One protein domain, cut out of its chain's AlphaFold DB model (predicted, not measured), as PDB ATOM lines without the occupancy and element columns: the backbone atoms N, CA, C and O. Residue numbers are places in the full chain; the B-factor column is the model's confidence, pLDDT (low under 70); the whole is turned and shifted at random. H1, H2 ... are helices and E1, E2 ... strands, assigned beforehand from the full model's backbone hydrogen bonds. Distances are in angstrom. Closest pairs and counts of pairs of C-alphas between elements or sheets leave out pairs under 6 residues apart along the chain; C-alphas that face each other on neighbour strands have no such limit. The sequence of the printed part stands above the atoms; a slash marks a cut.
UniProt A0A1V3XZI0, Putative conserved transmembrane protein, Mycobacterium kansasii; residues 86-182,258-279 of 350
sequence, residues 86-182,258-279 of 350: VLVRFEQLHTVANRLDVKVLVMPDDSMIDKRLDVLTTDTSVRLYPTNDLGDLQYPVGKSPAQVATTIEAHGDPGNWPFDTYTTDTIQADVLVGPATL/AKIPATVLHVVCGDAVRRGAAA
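This is residues 86 to 182 and 258 to 279 of the 350 residues of the protein "Putative conserved transmembrane protein" of Mycobacterium kansasii (UniProt A0A1V3XZI0). This is an elongated sandwich of two twisted four-stranded sheets, E5 E2 E1 E8 and E4 E3 E6 E7, partly face to face with their strands crossed at 36 degrees. E7 runs on into E8, so that the chain passes from an edge of one sheet to an edge of the other; the short helix H1 follows and lies beside E1, while the long links 108 to 123 and 154 to 171 reach opposite ends of the long axis. The printed part has 119 residues, with eight named strands, E1 to E8, and then one named helix, H1; the first sheet is mixed and the second is antiparallel. The class is mostly strand, though under half of the residues are in named elements. The whole is only just compact, close to loose, with a radius of gyration of the C-alphas of 16.2 A and spans of 50 by 28 by 19 A.

E1, residues 86 to 94, begins with C-alpha 86 at (4.779, -18.157, 21.885), measures 23.2 A and bends by 53 degrees at residue 91. E2, residues 99 to 107, measures 25.2 A. E3 is residues 124 to 129, E4 137 to 139, E5 148 to 153 and E6 172 to 177, which ends with C-alpha 177 at (8.484, -29.365, 28.392). After the cut come E7, residues 258 to 261, and E8, residues 263 to 267. H1, residues 270 to 279, measures 16.6 A and ends with C-alpha 279 at (-13.502, 4.598, 28.506).

E1 and E2 form a hairpin, antiparallel at 162 degrees, with N 89 and O 103 2.8 A apart. E5 is antiparallel to E2, with N 102 and O 150 at 2.8 A. E8 is parallel to E1, with N 265 and O 86 at 2.9 A. This sheet is strongly twisted, and E5 and E8 are its edge strands. H1 is on it, at the sheet's level with a height of 2.2 A; its closest C-alpha pair with E1 is Gln 92 and Val 273, 5.3 A. In H1, 0 of 6 O i to N i+4 pairs and 2 of 7 O i to N i+3 pairs are within hydrogen-bond range. In the other sheet, E3 and E4 form a hairpin, with N 126 and O 137 at 2.8 A. E3 and E6 are antiparallel, with N 127 and O 174 at 2.9 A, and so are E6 and E7, with N 260 and O 175 at 3.3 A. Between the sheets, the closest C-alphas of E6 and E8 are those of Ala 173 and Val 264, 6.3 A. E7 and H1 are apart.

The C-alphas farthest apart, those of Arg 116 and Gly 159, are 53.1 A from each other. Residues 183 to 257 are not printed, and C-alphas 182 and 258 are 11.6 A apart across the cut. The links E2 to E3 and E5 to E6 are long. The mean pLDDT of the printed part is 82.3; residues 179 to 182, 261 to 262 and 266 to 279 are under 70.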
ATOM      1  N   VAL A  86       5.671 -18.786  20.905       88.00
ATOM      2  CA  VAL A  86       4.779 -18.157  21.885       88.00
ATOM      3  C   VAL A  86       4.306 -16.827  21.322       88.00
ATOM      4  O   VAL A  86       5.083 -15.888  21.134       88.00
ATOM      5  N   LEU A  87       3.010 -16.748  21.049       88.81
ATOM      6  CA  LEU A  87       2.351 -15.564  20.535       88.81
ATOM      7  C   LEU A  87       1.793 -14.751  21.702       88.81
ATOM      8  O   LEU A  87       0.912 -15.206  22.433       88.81
ATOM      9  N   VAL A  88       2.305 -13.534  21.866       89.56
ATOM     10  CA  VAL A  88       1.856 -12.604  22.906       89.56
ATOM     11  C   VAL A  88       1.062 -11.485  22.250       89.56
ATOM     12  O   VAL A  88       1.587 -10.725  21.428       89.56
ATOM     13  N   ARG A  89      -0.216 -11.386  22.617       89.56
ATOM     14  CA  ARG A  89      -1.141 -10.361  22.138       89.56
ATOM     15  C   ARG A  89      -1.430  -9.361  23.247       89.56
ATOM     16  O   ARG A  89      -1.894  -9.743  24.314       89.56
ATOM     17  N   PHE A  90      -1.224  -8.083  22.965       90.19
ATOM     18  CA  PHE A  90      -1.588  -6.997  23.874       90.19
ATOM     19  C   PHE A  90      -3.064  -6.634  23.707       90.19
ATOM     20  O   PHE A  90      -3.513  -6.407  22.580       90.19
ATOM     21  N   GLU A  91      -3.812  -6.590  24.808       89.56
ATOM     22  CA  GLU A  91      -5.245  -6.279  24.805       89.56
ATOM     23  C   GLU A  91      -5.491  -4.853  25.306       89.56
ATOM     24  O   GLU A  91      -5.860  -3.974  24.524       89.56
ATOM     25  N   GLN A  92      -5.260  -4.607  26.597       90.31
ATOM     26  CA  GLN A  92      -5.657  -3.365  27.251       90.31
ATOM     27  C   GLN A  92      -4.618  -2.897  28.266       90.31
ATOM     28  O   GLN A  92      -4.071  -3.681  29.029       90.31
ATOM     29  N   LEU A  93      -4.367  -1.587  28.290       91.12
ATOM     30  CA  LEU A  93      -3.532  -0.947  29.299       91.12
ATOM     31  C   LEU A  93      -4.418  -0.279  30.357       91.12
ATOM     32  O   LEU A  93      -5.179   0.644  30.056       91.12
ATOM     33  N   HIS A  94      -4.289  -0.731  31.598       90.00
ATOM     34  CA  HIS A  94      -4.872  -0.120  32.783       90.00
ATOM     35  C   HIS A  94      -3.907   0.918  33.354       90.00
ATOM     36  O   HIS A  94      -3.045   0.603  34.174       90.00
ATOM     37  N   THR A  95      -4.077   2.171  32.934       88.81
ATOM     38  CA  THR A  95      -3.213   3.298  33.323       88.81
ATOM     39  C   THR A  95      -3.244   3.579  34.826       88.81
ATOM     40  O   THR A  95      -2.209   3.799  35.434       88.81
ATOM     41  N   VAL A  96      -4.416   3.470  35.466       88.81
ATOM     42  CA  VAL A  96      -4.559   3.664  36.924       88.81
ATOM     43  C   VAL A  96      -3.813   2.594  37.721       88.81
ATOM     44  O   VAL A  96      -3.265   2.871  38.785       88.81
ATOM     45  N   ALA A  97      -3.830   1.357  37.223       89.62
ATOM     46  CA  ALA A  97      -3.290   0.205  37.930       89.62
ATOM     47  C   ALA A  97      -1.858  -0.140  37.511       89.62
ATOM     48  O   ALA A  97      -1.297  -1.071  38.086       89.62
ATOM     49  N   ASN A  98      -1.276   0.572  36.535       91.56
ATOM     50  CA  ASN A  98       0.037   0.256  35.974       91.56
ATOM     51  C   ASN A  98       0.120  -1.208  35.489       91.56
ATOM     52  O   ASN A  98       1.089  -1.925  35.737       91.56
ATOM     53  N   ARG A  99      -0.949  -1.672  34.827       91.81
ATOM     54  CA  ARG A  99      -1.131  -3.072  34.413       91.81
ATOM     55  C   ARG A  99      -1.467  -3.177  32.936       91.81
ATOM     56  O   ARG A  99      -2.271  -2.399  32.430       91.81
ATOM     57  N   LEU A 100      -0.857  -4.137  32.255       92.50
ATOM     58  CA  LEU A 100      -1.069  -4.420  30.843       92.50
ATOM     59  C   LEU A 100      -1.621  -5.837  30.693       92.50
ATOM     60  O   LEU A 100      -0.956  -6.815  31.033       92.50
ATOM     61  N   ASP A 101      -2.834  -5.924  30.163       93.12
ATOM     62  CA  ASP A 101      -3.508  -7.180  29.876       93.12
ATOM     63  C   ASP A 101      -2.937  -7.769  28.590       93.12
ATOM     64  O   ASP A 101      -2.951  -7.139  27.519       93.12
ATOM     65  N   VAL A 102      -2.451  -9.001  28.690       92.56
ATOM     66  CA  VAL A 102      -1.891  -9.752  27.571       92.56
ATOM     67  C   VAL A 102      -2.549 -11.120  27.458       92.56
ATOM     68  O   VAL A 102      -2.884 -11.768  28.446       92.56
ATOM     69  N   LYS A 103      -2.735 -11.589  26.228       92.12
ATOM     70  CA  LYS A 103      -3.136 -12.964  25.938       92.12
ATOM     71  C   LYS A 103      -1.961 -13.715  25.361       92.12
ATOM     72  O   LYS A 103      -1.369 -13.282  24.372       92.12
ATOM     73  N   VAL A 104      -1.659 -14.848  25.969       90.56
ATOM     74  CA  VAL A 104      -0.588 -15.732  25.532       90.56
ATOM     75  C   VAL A 104      -1.215 -16.935  24.844       90.56
ATOM     76  O   VAL A 104      -2.076 -17.612  25.413       90.56
ATOM     77  N   LEU A 105      -0.797 -17.178  23.607       90.88
ATOM     78  CA  LEU A 105      -1.125 -18.369  22.840       90.88
ATOM     79  C   LEU A 105       0.168 -19.108  22.528       90.88
ATOM     80  O   LEU A 105       1.096 -18.538  21.962       90.88
ATOM     81  N   VAL A 106       0.216 -20.384  22.875       89.31
ATOM     82  CA  VAL A 106       1.341 -21.252  22.540       89.31
ATOM     83  C   VAL A 106       0.985 -22.007  21.272       89.31
ATOM     84  O   VAL A 106      -0.085 -22.609  21.202       89.31
ATOM     85  N   MET A 107       1.871 -21.962  20.286       88.12
ATOM     86  CA  MET A 107       1.835 -22.811  19.102       88.12
ATOM     87  C   MET A 107       2.947 -23.848  19.280       88.12
ATOM     88  O   MET A 107       4.116 -23.506  19.077       88.12
ATOM     89  N   PRO A 108       2.621 -25.060  19.766       86.12
ATOM     90  CA  PRO A 108       3.617 -26.107  19.954       86.12
ATOM     91  C   PRO A 108       4.151 -26.588  18.608       86.12
ATOM     92  O   PRO A 108       3.497 -26.418  17.580       86.12
ATOM     93  N   ASP A 109       5.307 -27.243  18.647       86.31
ATOM     94  CA  ASP A 109       5.798 -28.047  17.527       86.31
ATOM     95  C   ASP A 109       4.752 -29.121  17.144       86.31
ATOM     96  O   ASP A 109       4.037 -29.663  17.997       86.31
ATOM     97  N   ASP A 110       4.691 -29.457  15.858       85.31
ATOM     98  CA  ASP A 110       3.903 -30.559  15.305       85.31
ATOM     99  C   ASP A 110       4.185 -31.896  16.011       85.31
ATOM    100  O   ASP A 110       3.310 -32.763  16.043       85.31
ATOM    101  N   SER A 111       5.384 -32.085  16.573       85.38
ATOM    102  CA  SER A 111       5.725 -33.279  17.364       85.38
ATOM    103  C   SER A 111       5.007 -33.338  18.726       85.38
ATOM    104  O   SER A 111       4.787 -34.421  19.279       85.38
ATOM    105  N   MET A 112       4.599 -32.182  19.257       83.88
ATOM    106  CA  MET A 112       3.932 -32.031  20.553       83.88
ATOM    107  C   MET A 112       2.401 -32.027  20.444       83.88
ATOM    108  O   MET A 112       1.725 -32.047  21.473       83.88
ATOM    109  N   ILE A 113       1.850 -32.009  19.227       88.44
ATOM    110  CA  ILE A 113       0.410 -32.003  18.945       88.44
ATOM    111  C   ILE A 113       0.006 -33.315  18.262       88.44
ATOM    112  O   ILE A 113       0.553 -33.698  17.229       88.44
ATOM    113  N   ASP A 114      -1.026 -33.984  18.778       89.81
ATOM    114  CA  ASP A 114      -1.706 -35.033  18.015       89.81
ATOM    115  C   ASP A 114      -2.614 -34.381  16.965       89.81
ATOM    116  O   ASP A 114      -3.720 -33.936  17.274       89.81
ATOM    117  N   LYS A 115      -2.172 -34.365  15.702       87.19
ATOM    118  CA  LYS A 115      -2.898 -33.767  14.564       87.19
ATOM    119  C   LYS A 115      -4.311 -34.321  14.360       87.19
ATOM    120  O   LYS A 115      -5.114 -33.696  13.669       87.19
ATOM    121  N   ARG A 116      -4.631 -35.498  14.906       88.62
ATOM    122  CA  ARG A 116      -5.976 -36.085  14.789       88.62
ATOM    123  C   ARG A 116      -6.963 -35.482  15.777       88.62
ATOM    124  O   ARG A 116      -8.158 -35.470  15.495       88.62
ATOM    125  N   LEU A 117      -6.470 -35.059  16.936       87.75
ATOM    126  CA  LEU A 117      -7.282 -34.612  18.064       87.75
ATOM    127  C   LEU A 117      -7.048 -33.136  18.412       87.75
ATOM    128  O   LEU A 117      -7.822 -32.586  19.188       87.75
ATOM    129  N   ASP A 118      -6.024 -32.507  17.830       87.00
ATOM    130  CA  ASP A 118      -5.576 -31.141  18.122       87.00
ATOM    131  C   ASP A 118      -5.311 -30.926  19.624       87.00
ATOM    132  O   ASP A 118      -5.705 -29.932  20.235       87.00
ATOM    133  N   VAL A 119      -4.684 -31.924  20.253       91.12
ATOM    134  CA  VAL A 119      -4.352 -31.924  21.685       91.12
ATOM    135  C   VAL A 119      -2.859 -32.104  21.902       91.12
ATOM    136  O   VAL A 119      -2.187 -32.771  21.113       91.12
ATOM    137  N   LEU A 120      -2.351 -31.557  23.007       90.00
ATOM    138  CA  LEU A 120      -0.966 -31.772  23.415       90.00
ATOM    139  C   LEU A 120      -0.714 -33.245  23.751       90.00
ATOM    140  O   LEU A 120      -1.496 -33.865  24.474       90.00
ATOM    141  N   THR A 121       0.413 -33.781  23.294       90.31
ATOM    142  CA  THR A 121       0.909 -35.122  23.647       90.31
ATOM    143  C   THR A 121       1.758 -35.116  24.918       90.31
ATOM    144  O   THR A 121       1.923 -36.159  25.548       90.31
ATOM    145  N   THR A 122       2.270 -33.948  25.318       88.88
ATOM    146  CA  THR A 122       3.165 -33.774  26.470       88.88
ATOM    147  C   THR A 122       2.754 -32.563  27.302       88.88
ATOM    148  O   THR A 122       2.395 -31.523  26.752       88.88
ATOM    149  N   ASP A 123       2.850 -32.680  28.629       90.19
ATOM    150  CA  ASP A 123       2.661 -31.548  29.537       90.19
ATOM    151  C   ASP A 123       3.675 -30.441  29.234       90.19
ATOM    152  O   ASP A 123       4.887 -30.674  29.160       90.19
ATOM    153  N   THR A 124       3.170 -29.224  29.060       88.50
ATOM    154  CA  THR A 124       3.987 -28.052  28.747       88.50
ATOM    155  C   THR A 124       3.637 -26.920  29.695       88.50
ATOM    156  O   THR A 124       2.479 -26.725  30.055       88.50
ATOM    157  N   SER A 125       4.633 -26.147  30.110       91.38
ATOM    158  CA  SER A 125       4.404 -24.908  30.849       91.38
ATOM    159  C   SER A 125       5.190 -23.760  30.239       91.38
ATOM    160  O   SER A 125       6.295 -23.947  29.733       91.38
ATOM    161  N   VAL A 126       4.601 -22.569  30.256       91.19
ATOM    162  CA  VAL A 126       5.211 -21.356  29.720       91.19
ATOM    163  C   VAL A 126       5.408 -20.364  30.842       91.19
ATOM    164  O   VAL A 126       4.453 -19.934  31.487       91.19
ATOM    165  N   ARG A 127       6.666 -19.989  31.060       91.94
ATOM    166  CA  ARG A 127       7.042 -18.961  32.022       91.94
ATOM    167  C   ARG A 127       7.265 -17.652  31.289       91.94
ATOM    168  O   ARG A 127       8.145 -17.565  30.433       91.94
ATOM    169  N   LEU A 128       6.478 -16.643  31.641       90.75
ATOM    170  CA  LEU A 128       6.588 -15.300  31.085       90.75
ATOM    171  C   LEU A 128       7.462 -14.417  31.989       90.75
ATOM    172  O   LEU A 128       7.386 -14.493  33.216       90.75
ATOM    173  N   TYR A 129       8.276 -13.569  31.367       88.88
ATOM    174  CA  TYR A 129       9.009 -12.485  32.011       88.88
ATOM    175  C   TYR A 129       8.622 -11.163  31.337       88.88
ATOM    176  O   TYR A 129       8.571 -11.142  30.107       88.88
ATOM    177  N   PRO A 130       8.368 -10.071  32.081       89.31
ATOM    178  CA  PRO A 130       8.322  -9.989  33.546       89.31
ATOM    179  C   PRO A 130       7.226 -10.881  34.152       89.31
ATOM    180  O   PRO A 130       6.319 -11.324  33.448       89.31
ATOM    181  N   THR A 131       7.355 -11.198  35.446       86.38
ATOM    182  CA  THR A 131       6.441 -12.118  36.134       86.38
ATOM    183  C   THR A 131       5.010 -11.610  36.040       86.38
ATOM    184  O   THR A 131       4.712 -10.462  36.361       86.38
ATOM    185  N   ASN A 132       4.135 -12.491  35.583       89.44
ATOM    186  CA  ASN A 132       2.711 -12.253  35.488       89.44
ATOM    187  C   ASN A 132       1.987 -12.638  36.788       89.44
ATOM    188  O   ASN A 132       2.535 -13.284  37.682       89.44
ATOM    189  N   ASP A 133       0.714 -12.276  36.860       86.81
ATOM    190  CA  ASP A 133      -0.188 -12.632  37.959       86.81
ATOM    191  C   ASP A 133      -0.466 -14.139  38.089       86.81
ATOM    192  O   ASP A 133      -0.664 -14.630  39.202       86.81
ATOM    193  N   LEU A 134      -0.464 -14.879  36.976       85.62
ATOM    194  CA  LEU A 134      -0.751 -16.319  36.951       85.62
ATOM    195  C   LEU A 134       0.479 -17.216  37.179       85.62
ATOM    196  O   LEU A 134       0.322 -18.427  37.332       85.62
ATOM    197  N   GLY A 135       1.689 -16.657  37.215       90.44
ATOM    198  CA  GLY A 135       2.924 -17.438  37.246       90.44
ATOM    199  C   GLY A 135       3.109 -18.282  35.979       90.44
ATOM    200  O   GLY A 135       2.879 -17.822  34.862       90.44
ATOM    201  N   ASP A 136       3.526 -19.537  36.140       90.06
ATOM    202  CA  ASP A 136       3.744 -20.438  35.006       90.06
ATOM    203  C   ASP A 136       2.403 -20.864  34.384       90.06
ATOM    204  O   ASP A 136       1.586 -21.528  35.028       90.06
ATOM    205  N   LEU A 137       2.186 -20.521  33.112       90.69
ATOM    206  CA  LEU A 137       1.004 -20.935  32.356       90.69
ATOM    207  C   LEU A 137       1.117 -22.425  32.044       90.69
ATOM    208  O   LEU A 137       1.998 -22.833  31.290       90.69
ATOM    209  N   GLN A 138       0.234 -23.242  32.611       91.31
ATOM    210  CA  GLN A 138       0.254 -24.691  32.417       91.31
ATOM    211  C   GLN A 138      -0.683 -25.128  31.289       91.31
ATOM    212  O   GLN A 138      -1.852 -24.745  31.244       91.31
ATOM    213  N   TYR A 139      -0.166 -25.991  30.421       90.94
ATOM    214  CA  TYR A 139      -0.857 -26.612  29.301       90.94
ATOM    215  C   TYR A 139      -0.764 -28.134  29.465       90.94
ATOM    216  O   TYR A 139       0.236 -28.740  29.070       90.94
ATOM    217  N   PRO A 140      -1.762 -28.759  30.115       90.56
ATOM    218  CA  PRO A 140      -1.722 -30.186  30.397       90.56
ATOM    219  C   PRO A 140      -1.920 -31.018  29.127       90.56
ATOM    220  O   PRO A 140      -2.610 -30.607  28.187       90.56
ATOM    221  N   VAL A 141      -1.360 -32.224  29.138       91.75
ATOM    222  CA  VAL A 141      -1.538 -33.240  28.099       91.75
ATOM    223  C   VAL A 141      -3.021 -33.536  27.840       91.75
ATOM    224  O   VAL A 141      -3.864 -33.521  28.743       91.75
ATOM    225  N   GLY A 142      -3.362 -33.804  26.581       90.94
ATOM    226  CA  GLY A 142      -4.726 -34.119  26.156       90.94
ATOM    227  C   GLY A 142      -5.664 -32.911  26.099       90.94
ATOM    228  O   GLY A 142      -6.865 -33.084  25.879       90.94
ATOM    229  N   LYS A 143      -5.151 -31.688  26.290       90.19
ATOM    230  CA  LYS A 143      -5.888 -30.440  26.057       90.19
ATOM    231  C   LYS A 143      -5.308 -29.695  24.864       90.19
ATOM    232  O   LYS A 143      -4.109 -29.751  24.609       90.19
ATOM    233  N   SER A 144      -6.172 -28.997  24.138       88.12
ATOM    234  CA  SER A 144      -5.760 -28.085  23.076       88.12
ATOM    235  C   SER A 144      -5.123 -26.831  23.688       88.12
ATOM    236  O   SER A 144      -5.615 -26.350  24.719       88.12
ATOM    237  N   PRO A 145      -4.055 -26.280  23.087       86.25
ATOM    238  CA  PRO A 145      -3.463 -25.037  23.556       86.25
ATOM    239  C   PRO A 145      -4.493 -23.909  23.456       86.25
ATOM    240  O   PRO A 145      -5.002 -23.591  22.383       86.25
ATOM    241  N   ALA A 146      -4.819 -23.308  24.596       87.25
ATOM    242  CA  ALA A 146      -5.787 -22.226  24.680       87.25
ATOM    243  C   ALA A 146      -5.093 -20.875  24.876       87.25
ATOM    244  O   ALA A 146      -3.987 -20.783  25.411       87.25
ATOM    245  N   GLN A 147      -5.781 -19.806  24.480       90.44
ATOM    246  CA  GLN A 147      -5.367 -18.455  24.840       90.44
ATOM    247  C   GLN A 147      -5.594 -18.250  26.335       90.44
ATOM    248  O   GLN A 147      -6.726 -18.356  26.809       90.44
ATOM    249  N   VAL A 148      -4.530 -17.923  27.062       92.75
ATOM    250  CA  VAL A 148      -4.612 -17.601  28.488       92.75
ATOM    251  C   VAL A 148      -4.408 -16.102  28.643       92.75
ATOM    252  O   VAL A 148      -3.399 -15.552  28.198       92.75
ATOM    253  N   ALA A 149      -5.397 -15.434  29.232       92.62
ATOM    254  CA  ALA A 149      -5.297 -14.026  29.586       92.62
ATOM    255  C   ALA A 149      -4.515 -13.891  30.892       92.62
ATOM    256  O   ALA A 149      -4.778 -14.618  31.847       92.62
ATOM    257  N   THR A 150      -3.558 -12.976  30.921       93.31
ATOM    258  CA  THR A 150      -2.710 -12.715  32.077       93.31
ATOM    259  C   THR A 150      -2.314 -11.246  32.097       93.31
ATOM    260  O   THR A 150      -2.381 -10.560  31.074       93.31
ATOM    261  N   THR A 151      -1.901 -10.761  33.257       93.56
ATOM    262  CA  THR A 151      -1.558  -9.354  33.445       93.56
ATOM    263  C   THR A 151      -0.074  -9.221  33.727       93.56
ATOM    264  O   THR A 151       0.458  -9.909  34.602       93.56
ATOM    265  N   ILE A 152       0.586  -8.304  33.027       93.12
ATOM    266  CA  ILE A 152       1.977  -7.927  33.290       93.12
ATOM    267  C   ILE A 152       2.054  -6.497  33.812       93.12
ATOM    268  O   ILE A 152       1.180  -5.665  33.557       93.12
ATOM    269  N   GLU A 153       3.101  -6.212  34.575       92.75
ATOM    270  CA  GLU A 153       3.335  -4.869  35.091       92.75
ATOM    271  C   GLU A 153       3.798  -3.925  33.972       92.75
ATOM    272  O   GLU A 153       4.561  -4.286  33.066       92.75
ATOM    273  N   ALA A 154       3.300  -2.695  34.030       92.62
ATOM    274  CA  ALA A 154       3.682  -1.608  33.146       92.62
ATOM    275  C   ALA A 154       4.128  -0.421  34.001       92.62
ATOM    276  O   ALA A 154       3.440  -0.024  34.934       92.62
ATOM    277  N   HIS A 155       5.272   0.173  33.690       91.44
ATOM    278  CA  HIS A 155       5.801   1.314  34.427       91.44
ATOM    279  C   HIS A 155       5.409   2.616  33.733       91.44
ATOM    280  O   HIS A 155       5.749   2.821  32.571       91.44
ATOM    281  N   GLY A 156       4.719   3.498  34.451       89.69
ATOM    282  CA  GLY A 156       4.331   4.828  33.986       89.69
ATOM    283  C   GLY A 156       3.893   5.719  35.150       89.69
ATOM    284  O   GLY A 156       3.737   5.248  36.279       89.69
ATOM    285  N   ASP A 157       3.735   7.014  34.875       88.69
ATOM    286  CA  ASP A 157       3.212   7.987  35.835       88.69
ATOM    287  C   ASP A 157       1.750   8.324  35.494       88.69
ATOM    288  O   ASP A 157       1.513   9.077  34.541       88.69
ATOM    289  N   PRO A 158       0.770   7.824  36.271       86.50
ATOM    290  CA  PRO A 158      -0.642   8.090  36.016       86.50
ATOM    291  C   PRO A 158      -1.011   9.571  36.205       86.50
ATOM    292  O   PRO A 158      -2.061  10.004  35.728       86.50
ATOM    293  N   GLY A 159      -0.165  10.372  36.869       88.50
ATOM    294  CA  GLY A 159      -0.370  11.811  37.039       88.50
ATOM    295  C   GLY A 159      -0.199  12.629  35.753       88.50
ATOM    296  O   GLY A 159      -0.701  13.750  35.687       88.50
ATOM    297  N   ASN A 160       0.463  12.073  34.730       84.44
ATOM    298  CA  ASN A 160       0.734  12.741  33.447       84.44
ATOM    299  C   ASN A 160      -0.235  12.346  32.316       84.44
ATOM    300  O   ASN A 160      -0.038  12.726  31.156       84.44
ATOM    301  N   TRP A 161      -1.301  11.612  32.632       77.50
ATOM    302  CA  TRP A 161      -2.352  11.272  31.675       77.50
ATOM    303  C   TRP A 161      -2.998  12.541  31.075       77.50
ATOM    304  O   TRP A 161      -3.243  13.503  31.809       77.50
ATOM    305  N   PRO A 162      -3.314  12.601  29.763       80.69
ATOM    306  CA  PRO A 162      -3.287  11.533  28.753       80.69
ATOM    307  C   PRO A 162      -1.993  11.449  27.928       80.69
ATOM    308  O   PRO A 162      -1.964  10.764  26.906       80.69
ATOM    309  N   PHE A 163      -0.953  12.197  28.301       84.44
ATOM    310  CA  PHE A 163       0.316  12.256  27.564       84.44
ATOM    311  C   PHE A 163       1.418  11.447  28.258       84.44
ATOM    312  O   PHE A 163       2.608  11.694  28.058       84.44
ATOM    313  N   ASP A 164       1.015  10.492  29.088       82.38
ATOM    314  CA  ASP A 164       1.895   9.577  29.785       82.38
ATOM    315  C   ASP A 164       2.502   8.542  28.825       82.38
ATOM    316  O   ASP A 164       1.991   8.237  27.747       82.38
ATOM    317  N   THR A 165       3.666   8.026  29.207       88.25
ATOM    318  CA  THR A 165       4.349   6.941  28.501       88.25
ATOM    319  C   THR A 165       4.467   5.768  29.454       88.25
ATOM    320  O   THR A 165       5.023   5.917  30.541       88.25
ATOM    321  N   TYR A 166       3.952   4.614  29.033       88.62
ATOM    322  CA  TYR A 166       4.090   3.363  29.768       88.62
ATOM    323  C   TYR A 166       5.116   2.477  29.082       88.62
ATOM    324  O   TYR A 166       5.076   2.282  27.866       88.62
ATOM    325  N   THR A 167       6.028   1.929  29.874       89.06
ATOM    326  CA  THR A 167       7.061   0.997  29.429       89.06
ATOM    327  C   THR A 167       6.972  -0.278  30.252       89.06
ATOM    328  O   THR A 167       6.927  -0.216  31.477       89.06
ATOM    329  N   THR A 168       6.980  -1.430  29.596       91.06
ATOM    330  CA  THR A 168       7.136  -2.737  30.245       91.06
ATOM    331  C   THR A 168       8.577  -3.203  30.042       91.06
ATOM    332  O   THR A 168       9.237  -2.784  29.086       91.06
ATOM    333  N   ASP A 169       9.064  -4.062  30.937       88.81
ATOM    334  CA  ASP A 169      10.345  -4.748  30.770       88.81
ATOM    335  C   ASP A 169      10.412  -5.567  29.467       88.81
ATOM    336  O   ASP A 169       9.428  -5.759  28.753       88.81
ATOM    337  N   THR A 170      11.596  -6.074  29.121       85.88
ATOM    338  CA  THR A 170      11.724  -6.950  27.947       85.88
ATOM    339  C   THR A 170      10.873  -8.198  28.145       85.88
ATOM    340  O   THR A 170      11.136  -8.991  29.047       85.88
ATOM    341  N   ILE A 171       9.870  -8.370  27.286       86.69
ATOM    342  CA  ILE A 171       8.978  -9.520  27.354       86.69
ATOM    343  C   ILE A 171       9.709 -10.738  26.794       86.69
ATOM    344  O   ILE A 171      10.115 -10.750  25.632       86.69
ATOM    345  N   GLN A 172       9.877 -11.763  27.623       87.75
ATOM    346  CA  GLN A 172      10.496 -13.038  27.258       87.75
ATOM    347  C   GLN A 172       9.583 -14.186  27.683       87.75
ATOM    348  O   GLN A 172       8.874 -14.076  28.680       87.75
ATOM    349  N   ALA A 173       9.614 -15.296  26.952       89.50
ATOM    350  CA  ALA A 173       8.893 -16.505  27.318       89.50
ATOM    351  C   ALA A 173       9.837 -17.704  27.241       89.50
ATOM    352  O   ALA A 173      10.531 -17.895  26.245       89.50
ATOM    353  N   ASP A 174       9.843 -18.505  28.299       88.38
ATOM    354  CA  ASP A 174      10.526 -19.790  28.345       88.38
ATOM    355  C   ASP A 174       9.480 -20.904  28.267       88.38
ATOM    356  O   ASP A 174       8.528 -20.911  29.052       88.38
ATOM    357  N   VAL A 175       9.675 -21.867  27.366       88.69
ATOM    358  CA  VAL A 175       8.842 -23.072  27.298       88.69
ATOM    359  C   VAL A 175       9.560 -24.206  28.026       88.69
ATOM    360  O   VAL A 175      10.721 -24.532  27.761       88.69
ATOM    361  N   LEU A 176       8.859 -24.790  28.989       88.00
ATOM    362  CA  LEU A 176       9.307 -25.902  29.811       88.00
ATOM    363  C   LEU A 176       8.478 -27.128  29.426       88.00
ATOM    364  O   LEU A 176       7.274 -27.169  29.684       88.00
ATOM    365  N   VAL A 177       9.128 -28.114  28.811       86.56
ATOM    366  CA  VAL A 177       8.484 -29.365  28.392       86.56
ATOM    367  C   VAL A 177       8.780 -30.453  29.419       86.56
ATOM    368  O   VAL A 177       9.938 -30.675  29.794       86.56
ATOM    369  N   GLY A 178       7.730 -31.127  29.885       78.38
ATOM    370  CA  GLY A 178       7.819 -32.213  30.857       78.38
ATOM    371  C   GLY A 178       6.831 -32.072  32.018       78.38
ATOM    372  O   GLY A 178       6.163 -31.047  32.159       78.38
ATOM    373  N   PRO A 179       6.735 -33.103  32.875       62.16
ATOM    374  CA  PRO A 179       5.769 -33.135  33.965       62.16
ATOM    375  C   PRO A 179       5.973 -31.949  34.916       62.16
ATOM    376  O   PRO A 179       7.060 -31.743  35.467       62.16
ATOM    377  N   ALA A 180       4.903 -31.178  35.128       55.44
ATOM    378  CA  ALA A 180       4.898 -29.922  35.887       55.44
ATOM    379  C   ALA A 180       5.305 -30.071  37.372       55.44
ATOM    380  O   ALA A 180       5.537 -29.078  38.063       55.44
ATOM    381  N   THR A 181       5.442 -31.299  37.878       51.97
ATOM    382  CA  THR A 181       5.669 -31.620  39.295       51.97
ATOM    383  C   THR A 181       7.045 -31.224  39.846       51.97
ATOM    384  O   THR A 181       7.242 -31.304  41.056       51.97
ATOM    385  N   LEU A 182       8.000 -30.781  39.014       45.81
ATOM    386  CA  LEU A 182       9.369 -30.437  39.451       45.81
ATOM    387  C   LEU A 182       9.837 -29.012  39.078       45.81
ATOM    388  O   LEU A 182      10.971 -28.641  39.383       45.81
ATOM    389  N   ALA A 258      13.460 -30.400  30.042       74.12
ATOM    390  CA  ALA A 258      14.180 -29.850  28.912       74.12
ATOM    391  C   ALA A 258      13.694 -28.412  28.715       74.12
ATOM    392  O   ALA A 258      12.502 -28.161  28.526       74.12
ATOM    393  N   LYS A 259      14.619 -27.457  28.818       73.81
ATOM    394  CA  LYS A 259      14.336 -26.056  28.518       73.81
ATOM    395  C   LYS A 259      14.548 -25.854  27.027       73.81
ATOM    396  O   LYS A 259      15.685 -25.954  26.563       73.81
ATOM    397  N   ILE A 260      13.472 -25.572  26.306       72.00
ATOM    398  CA  ILE A 260      13.523 -25.291  24.874       72.00
ATOM    399  C   ILE A 260      13.420 -23.768  24.716       72.00
ATOM    400  O   ILE A 260      12.509 -23.165  25.291       72.00
ATOM    401  N   PRO A 261      14.374 -23.109  24.031       62.97
ATOM    402  CA  PRO A 261      14.242 -21.689  23.740       62.97
ATOM    403  C   PRO A 261      13.012 -21.490  22.855       62.97
ATOM    404  O   PRO A 261      12.887 -22.130  21.817       62.97
ATOM    405  N   ALA A 262      12.099 -20.620  23.277       69.00
ATOM    406  CA  ALA A 262      10.919 -20.294  22.495       69.00
ATOM    407  C   ALA A 262      11.109 -18.949  21.805       69.00
ATOM    408  O   ALA A 262      11.571 -17.976  22.410       69.00
ATOM    409  N   THR A 263      10.713 -18.886  20.539       75.25
ATOM    410  CA  THR A 263      10.677 -17.619  19.816       75.25
ATOM    411  C   THR A 263       9.415 -16.873  20.230       75.25
ATOM    412  O   THR A 263       8.294 -17.342  20.019       75.25
ATOM    413  N   VAL A 264       9.600 -15.710  20.855       72.19
ATOM    414  CA  VAL A 264       8.495 -14.836  21.257       72.19
ATOM    415  C   VAL A 264       8.110 -13.964  20.082       72.19
ATOM    416  O   VAL A 264       8.916 -13.177  19.580       72.19
ATOM    417  N   LEU A 265       6.853 -14.070  19.673       72.75
ATOM    418  CA  LEU A 265       6.295 -13.208  18.654       72.75
ATOM    419  C   LEU A 265       5.354 -12.187  19.298       72.75
ATOM    420  O   LEU A 265       4.301 -12.527  19.843       72.75
ATOM    421  N   HIS A 266       5.731 -10.913  19.199       66.88
ATOM    422  CA  HIS A 266       4.903  -9.804  19.655       66.88
ATOM    423  C   HIS A 266       3.906  -9.404  18.569       66.88
ATOM    424  O   HIS A 266       4.284  -8.867  17.528       66.88
ATOM    425  N   VAL A 267       2.616  -9.617  18.831       62.72
ATOM    426  CA  VAL A 267       1.537  -9.151  17.954       62.72
ATOM    427  C   VAL A 267       0.925  -7.904  18.577       62.72
ATOM    428  O   VAL A 267       0.083  -7.973  19.474       62.72
ATOM    429  N   VAL A 268       1.363  -6.737  18.102       54.28
ATOM    430  CA  VAL A 268       0.804  -5.447  18.519       54.28
ATOM    431  C   VAL A 268      -0.370  -5.102  17.605       54.28
ATOM    432  O   VAL A 268      -0.185  -4.787  16.433       54.28
ATOM    433  N   CYS A 269      -1.594  -5.152  18.134       46.97
ATOM    434  CA  CYS A 269      -2.771  -4.639  17.438       46.97
ATOM    435  C   CYS A 269      -2.975  -3.170  17.841       46.97
ATOM    436  O   CYS A 269      -3.473  -2.886  18.931       46.97
ATOM    437  N   GLY A 270      -2.553  -2.235  16.983       37.12
ATOM    438  CA  GLY A 270      -2.511  -0.796  17.297       37.12
ATOM    439  C   GLY A 270      -3.852  -0.169  17.713       37.12
ATOM    440  O   GLY A 270      -3.866   0.814  18.448       37.12
ATOM    441  N   ASP A 271      -4.981  -0.765  17.319       45.84
ATOM    442  CA  ASP A 271      -6.320  -0.219  17.574       45.84
ATOM    443  C   ASP A 271      -6.905  -0.541  18.959       45.84
ATOM    444  O   ASP A 271      -7.841   0.139  19.396       45.84
ATOM    445  N   ALA A 272      -6.399  -1.571  19.648       46.12
ATOM    446  CA  ALA A 272      -6.960  -2.022  20.928       46.12
ATOM    447  C   ALA A 272      -6.496  -1.141  22.101       46.12
ATOM    448  O   ALA A 272      -7.310  -0.687  22.909       46.12
ATOM    449  N   VAL A 273      -5.206  -0.786  22.121       50.69
ATOM    450  CA  VAL A 273      -4.587  -0.027  23.221       50.69
ATOM    451  C   VAL A 273      -5.196   1.374  23.364       50.69
ATOM    452  O   VAL A 273      -5.389   1.863  24.476       50.69
ATOM    453  N   ARG A 274      -5.567   2.023  22.252       51.41
ATOM    454  CA  ARG A 274      -6.036   3.418  22.276       51.41
ATOM    455  C   ARG A 274      -7.516   3.566  22.667       51.41
ATOM    456  O   ARG A 274      -7.887   4.589  23.236       51.41
ATOM    457  N   ARG A 275      -8.366   2.562  22.405       50.78
ATOM    458  CA  ARG A 275      -9.811   2.622  22.719       50.78
ATOM    459  C   ARG A 275     -10.135   2.304  24.181       50.78
ATOM    460  O   ARG A 275     -11.041   2.923  24.732       50.78
ATOM    461  N   GLY A 276      -9.387   1.403  24.821       52.66
ATOM    462  CA  GLY A 276      -9.611   1.048  26.230       52.66
ATOM    463  C   GLY A 276      -9.298   2.184  27.212       52.66
ATOM    464  O   GLY A 276     -10.008   2.358  28.200       52.66
ATOM    465  N   ALA A 277      -8.282   3.001  26.913       53.72
ATOM    466  CA  ALA A 277      -7.843   4.087  27.793       53.72
ATOM    467  C   ALA A 277      -8.862   5.239  27.909       53.72
ATOM    468  O   ALA A 277      -8.952   5.879  28.954       53.72
ATOM    469  N   ALA A 278      -9.659   5.498  26.866       54.28
ATOM    470  CA  ALA A 278     -10.631   6.594  26.865       54.28
ATOM    471  C   ALA A 278     -11.907   6.286  27.674       54.28
ATOM    472  O   ALA A 278     -12.577   7.209  28.128       54.28
ATOM    473  N   ALA A 279     -12.249   5.007  27.865       55.38
ATOM    474  CA  ALA A 279     -13.502   4.598  28.506       55.38
ATOM    475  C   ALA A 279     -13.453   4.600  30.045       55.38
ATOM    476  O   ALA A 279     -14.500   4.585  30.686       55.38
TER     477      ALA A 279